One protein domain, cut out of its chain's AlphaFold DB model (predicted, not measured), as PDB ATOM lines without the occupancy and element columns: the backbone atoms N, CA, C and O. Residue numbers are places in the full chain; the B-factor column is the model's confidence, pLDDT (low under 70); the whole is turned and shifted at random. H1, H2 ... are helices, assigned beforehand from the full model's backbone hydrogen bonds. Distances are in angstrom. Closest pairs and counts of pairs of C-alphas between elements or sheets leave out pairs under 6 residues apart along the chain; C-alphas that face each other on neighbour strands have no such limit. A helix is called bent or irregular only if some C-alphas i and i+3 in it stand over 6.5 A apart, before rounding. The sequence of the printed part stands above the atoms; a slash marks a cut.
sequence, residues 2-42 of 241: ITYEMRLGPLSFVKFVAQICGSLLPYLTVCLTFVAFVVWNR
ATOM      1  N   ILE A   2     263.252 235.417 187.095       71.19
ATOM      2  CA  ILE A   2     263.304 233.934 187.126       71.19
ATOM      3  C   ILE A   2     264.422 233.403 188.049       71.19
ATOM      4  O   ILE A   2     264.171 232.624 188.959       71.19
ATOM      5  N   THR A   3     265.649 233.901 187.882       72.31
ATOM      6  CA  THR A   3     266.815 233.553 188.718       72.31
ATOM      7  C   THR A   3     266.730 234.043 190.164       72.31
ATOM      8  O   THR A   3     267.482 233.573 191.009       72.31
ATOM      9  N   TYR A   4     265.844 234.995 190.450       76.62
ATOM     10  CA  TYR A   4     265.616 235.527 191.791       76.62
ATOM     11  C   TYR A   4     264.603 234.652 192.545       76.62
ATOM     12  O   TYR A   4     264.889 234.213 193.653       76.62
ATOM     13  N   GLU A   5     263.497 234.278 191.893       69.94
ATOM     14  CA  GLU A   5     262.486 233.370 192.457       69.94
ATOM     15  C   GLU A   5     263.031 231.954 192.699       69.94
ATOM     16  O   GLU A   5     262.697 231.329 193.701       69.94
ATOM     17  N   MET A   6     263.944 231.465 191.847       68.44
ATOM     18  CA  MET A   6     264.644 230.190 192.083       68.44
ATOM     19  C   MET A   6     265.502 230.201 193.358       68.44
ATOM     20  O   MET A   6     265.671 229.158 193.984       68.44
ATOM     21  N   ARG A   7     266.043 231.362 193.759       75.62
ATOM     22  CA  ARG A   7     266.878 231.493 194.968       75.62
ATOM     23  C   ARG A   7     266.058 231.581 196.257       75.62
ATOM     24  O   ARG A   7     266.592 231.278 197.315       75.62
ATOM     25  N   LEU A   8     264.784 231.969 196.173       75.94
ATOM     26  CA  LEU A   8     263.868 232.077 197.319       75.94
ATOM     27  C   LEU A   8     263.301 230.719 197.773       75.94
ATOM     28  O   LEU A   8     262.707 230.632 198.844       75.94
ATOM     29  N   GLY A   9     263.492 229.665 196.976       86.12
ATOM     30  CA  GLY A   9     263.094 228.295 197.290       86.12
ATOM     31  C   GLY A   9     262.079 227.710 196.298       86.12
ATOM     32  O   GLY A   9     261.421 228.442 195.550       86.12
ATOM     33  N   PRO A  10     261.916 226.375 196.286       82.38
ATOM     34  CA  PRO A  10     261.109 225.670 195.288       82.38
ATOM     35  C   PRO A  10     259.626 226.065 195.326       82.38
ATOM     36  O   PRO A  10     258.989 226.150 194.281       82.38
ATOM     37  N   LEU A  11     259.078 226.376 196.507       85.31
ATOM     38  CA  LEU A  11     257.671 226.762 196.657       85.31
ATOM     39  C   LEU A  11     257.360 228.122 196.001       85.31
ATOM     40  O   LEU A  11     256.329 228.273 195.346       85.31
ATOM     41  N   SER A  12     258.257 229.101 196.152       82.00
ATOM     42  CA  SER A  12     258.134 230.431 195.533       82.00
ATOM     43  C   SER A  12     258.267 230.339 194.015       82.00
ATOM     44  O   SER A  12     257.462 230.919 193.287       82.00
ATOM     45  N   PHE A  13     259.199 229.513 193.532       83.06
ATOM     46  CA  PHE A  13     259.337 229.230 192.107       83.06
ATOM     47  C   PHE A  13     258.079 228.570 191.514       83.06
ATOM     48  O   PHE A  13     257.600 229.009 190.470       83.06
ATOM     49  N   VAL A  14     257.486 227.579 192.193       87.06
ATOM     50  CA  VAL A  14     256.235 226.936 191.743       87.06
ATOM     51  C   VAL A  14     255.075 227.933 191.702       87.06
ATOM     52  O   VAL A  14     254.342 227.960 190.713       87.06
ATOM     53  N   LYS A  15     254.923 228.796 192.717       87.50
ATOM     54  CA  LYS A  15     253.900 229.860 192.716       87.50
ATOM     55  C   LYS A  15     254.088 230.832 191.549       87.50
ATOM     56  O   LYS A  15     253.117 231.170 190.876       87.50
ATOM     57  N   PHE A  16     255.327 231.237 191.279       86.88
ATOM     58  CA  PHE A  16     255.662 232.104 190.151       86.88
ATOM     59  C   PHE A  16     255.337 231.450 188.798       86.88
ATOM     60  O   PHE A  16     254.706 232.074 187.944       86.88
ATOM     61  N   VAL A  17     255.701 230.176 188.611       87.19
ATOM     62  CA  VAL A  17     255.360 229.419 187.395       87.19
ATOM     63  C   VAL A  17     253.845 229.284 187.245       87.19
ATOM     64  O   VAL A  17     253.323 229.545 186.166       87.19
ATOM     65  N   ALA A  18     253.121 228.955 188.318       89.44
ATOM     66  CA  ALA A  18     251.662 228.865 188.296       89.44
ATOM     67  C   ALA A  18     251.004 230.203 187.918       89.44
ATOM     68  O   ALA A  18     250.069 230.221 187.119       89.44
ATOM     69  N   GLN A  19     251.525 231.328 188.419       91.31
ATOM     70  CA  GLN A  19     251.052 232.664 188.053       91.31
ATOM     71  C   GLN A  19     251.295 232.977 186.568       91.31
ATOM     72  O   GLN A  19     250.404 233.513 185.901       91.31
ATOM     73  N   ILE A  20     252.467 232.628 186.028       89.69
ATOM     74  CA  ILE A  20     252.754 232.770 184.593       89.69
ATOM     75  C   ILE A  20     251.803 231.901 183.772       89.69
ATOM     76  O   ILE A  20     251.180 232.407 182.843       89.69
ATOM     77  N   CYS A  21     251.652 230.624 184.125       88.69
ATOM     78  CA  CYS A  21     250.756 229.707 183.426       88.69
ATOM     79  C   CYS A  21     249.310 230.211 183.450       88.69
ATOM     80  O   CYS A  21     248.671 230.244 182.403       88.69
ATOM     81  N   GLY A  22     248.817 230.680 184.601       92.12
ATOM     82  CA  GLY A  22     247.486 231.279 184.718       92.12
ATOM     83  C   GLY A  22     247.319 232.530 183.851       92.12
ATOM     84  O   GLY A  22     246.280 232.706 183.222       92.12
ATOM     85  N   SER A  23     248.362 233.358 183.741       92.56
ATOM     86  CA  SER A  23     248.353 234.558 182.887       92.56
ATOM     87  C   SER A  23     248.422 234.226 181.391       92.56
ATOM     88  O   SER A  23     247.880 234.963 180.569       92.56
ATOM     89  N   LEU A  24     249.092 233.130 181.026       93.31
ATOM     90  CA  LEU A  24     249.226 232.663 179.643       93.31
ATOM     91  C   LEU A  24     248.036 231.823 179.176       93.31
ATOM     92  O   LEU A  24     247.818 231.712 177.968       93.31
ATOM     93  N   LEU A  25     247.267 231.255 180.109       94.06
ATOM     94  CA  LEU A  25     246.175 230.331 179.822       94.06
ATOM     95  C   LEU A  25     245.189 230.881 178.778       94.06
ATOM     96  O   LEU A  25     244.971 230.175 177.797       94.06
ATOM     97  N   PRO A  26     244.667 232.125 178.873       94.19
ATOM     98  CA  PRO A  26     243.713 232.629 177.884       94.19
ATOM     99  C   PRO A  26     244.297 232.684 176.464       94.19
ATOM    100  O   PRO A  26     243.620 232.336 175.499       94.19
ATOM    101  N   TYR A  27     245.570 233.065 176.328       92.50
ATOM    102  CA  TYR A  27     246.252 233.136 175.033       92.50
ATOM    103  C   TYR A  27     246.495 231.742 174.450       92.50
ATOM    104  O   TYR A  27     246.244 231.514 173.266       92.50
ATOM    105  N   LEU A  28     246.934 230.799 175.289       93.25
ATOM    106  CA  LEU A  28     247.117 229.405 174.890       93.25
ATOM    107  C   LEU A  28     245.792 228.779 174.463       93.25
ATOM    108  O   LEU A  28     245.761 228.092 173.446       93.25
ATOM    109  N   THR A  29     244.699 229.054 175.176       95.69
ATOM    110  CA  THR A  29     243.363 228.589 174.794       95.69
ATOM    111  C   THR A  29     242.989 229.095 173.406       95.69
ATOM    112  O   THR A  29     242.648 228.280 172.557       95.69
ATOM    113  N   VAL A  30     243.130 230.395 173.121       95.44
ATOM    114  CA  VAL A  30     242.833 230.944 171.784       95.44
ATOM    115  C   VAL A  30     243.684 230.274 170.700       95.44
ATOM    116  O   VAL A  30     243.145 229.852 169.675       95.44
ATOM    117  N   CYS A  31     244.993 230.122 170.925       93.19
ATOM    118  CA  CYS A  31     245.882 229.455 169.971       93.19
ATOM    119  C   CYS A  31     245.485 227.991 169.734       93.19
ATOM    120  O   CYS A  31     245.387 227.564 168.585       93.19
ATOM    121  N   LEU A  32     245.238 227.224 170.798       95.81
ATOM    122  CA  LEU A  32     244.868 225.811 170.702       95.81
ATOM    123  C   LEU A  32     243.500 225.631 170.042       95.81
ATOM    124  O   LEU A  32     243.356 224.767 169.179       95.81
ATOM    125  N   THR A  33     242.517 226.466 170.380       96.31
ATOM    126  CA  THR A  33     241.195 226.447 169.741       96.31
ATOM    127  C   THR A  33     241.291 226.806 168.259       96.31
ATOM    128  O   THR A  33     240.641 226.159 167.442       96.31
ATOM    129  N   PHE A  34     242.134 227.769 167.880       94.31
ATOM    130  CA  PHE A  34     242.373 228.089 166.473       94.31
ATOM    131  C   PHE A  34     243.034 226.925 165.719       94.31
ATOM    132  O   PHE A  34     242.595 226.575 164.627       94.31
ATOM    133  N   VAL A  35     244.041 226.272 166.307       95.06
ATOM    134  CA  VAL A  35     244.670 225.083 165.703       95.06
ATOM    135  C   VAL A  35     243.657 223.945 165.556       95.06
ATOM    136  O   VAL A  35     243.568 223.347 164.484       95.06
ATOM    137  N   ALA A  36     242.853 223.683 166.589       96.81
ATOM    138  CA  ALA A  36     241.781 222.693 166.534       96.81
ATOM    139  C   ALA A  36     240.773 223.019 165.422       96.81
ATOM    140  O   ALA A  36     240.409 222.135 164.645       96.81
ATOM    141  N   PHE A  37     240.392 224.295 165.283       95.38
ATOM    142  CA  PHE A  37     239.557 224.770 164.185       95.38
ATOM    143  C   PHE A  37     240.202 224.504 162.820       95.38
ATOM    144  O   PHE A  37     239.535 223.949 161.957       95.38
ATOM    145  N   VAL A  38     241.484 224.824 162.611       93.94
ATOM    146  CA  VAL A  38     242.160 224.602 161.316       93.94
ATOM    147  C   VAL A  38     242.216 223.114 160.959       93.94
ATOM    148  O   VAL A  38     241.955 222.750 159.809       93.94
ATOM    149  N   VAL A  39     242.521 222.246 161.931       94.69
ATOM    150  CA  VAL A  39     242.560 220.788 161.728       94.69
ATOM    151  C   VAL A  39     241.170 220.248 161.389       94.69
ATOM    152  O   VAL A  39     241.039 219.450 160.459       94.69
ATOM    153  N   TRP A  40     240.137 220.706 162.099       96.12
ATOM    154  CA  TRP A  40     238.754 220.290 161.868       96.12
ATOM    155  C   TRP A  40     238.196 220.822 160.539       96.12
ATOM    156  O   TRP A  40     237.650 220.057 159.745       96.12
ATOM    157  N   ASN A  41     238.391 222.111 160.258       94.81
ATOM    158  CA  ASN A  41     237.896 222.798 159.065       94.81
ATOM    159  C   ASN A  41     238.713 222.476 157.803       94.81
ATOM    160  O   ASN A  41     238.234 222.710 156.699       94.81
ATOM    161  N   ARG A  42     239.936 221.934 157.925       91.44
ATOM    162  CA  ARG A  42     240.865 221.706 156.796       91.44
ATOM    163  C   ARG A  42     241.187 222.991 156.017       91.44
ATOM    164  O   ARG A  42     241.369 222.966 154.803       91.44
TER     165      ARG A  42
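Overview. This is residues 2 to 42 of the 241 residues of the protein "Dolichyl-P-Glc:Glc(2)Man(9)GlcNAc(2)-PP-dolichol alpha-1,2-glucosyltransferase" of Solenopsis invicta (UniProt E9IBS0). One long bent helix, H2, makes nearly the full length of a rod, and at its beginning a short turn of helix, H1, folds back on the first part of H2 through a tight link. The far part of H2 sticks out with nothing beside it: residues 18 to 42 stand free, of which 18 to 41 belong to H2. The printed part has 41 residues with two named helices, H1 then H2, and no named strand; the class is all helix. The whole is extended, with a radius of gyration of the C-alphas of 15.6 A, and the C-alphas span 48 by 13 by 12 A.

Arrangement. Start at H1, residues 2 to 5, and pass the tight link of 4 residues to H2, residues 10 to 41. By its hydrogen bonds H2 was assigned as one helix, but it is bent: the C-alphas of residues 23 and 26 are 7.1 A apart. Read it as two arms, H2a, residues 10 to 23, and H2b, residues 26 to 41, whose lines stand at a steep tilt of 54 degrees. H1 touches H2a, with residues 12 to 16 of that arm alone; the closest C-alphas are those of Glu 5 and Phe 13, 5.2 A apart. H1 and H2b are apart. In H2a and H2b every O i to N i+4 pair is within hydrogen-bond range, while H1 is too short for such a pair.

Along the chain. Find C-alpha 2 at (263.304, 233.934, 187.126), where H1 begins; it measures 5.4 A from first to last C-alpha. Look next at C-alpha 10, at (261.109, 225.670, 195.288), from which H2a runs 19.9 A to C-alpha 23. From C-alpha 26, H2b runs 22.0 A to C-alpha 41 at (237.896, 222.798, 159.065).

Size, cuts and confidence. The two C-alphas farthest apart are those of Leu 8 and Arg 42, at 47.7 A. The printed part has no cut, and its one link between named elements is tight. In the B-factor column you will find a mean pLDDT of the printed part of 88.2, with residues 5 to 6 under 70.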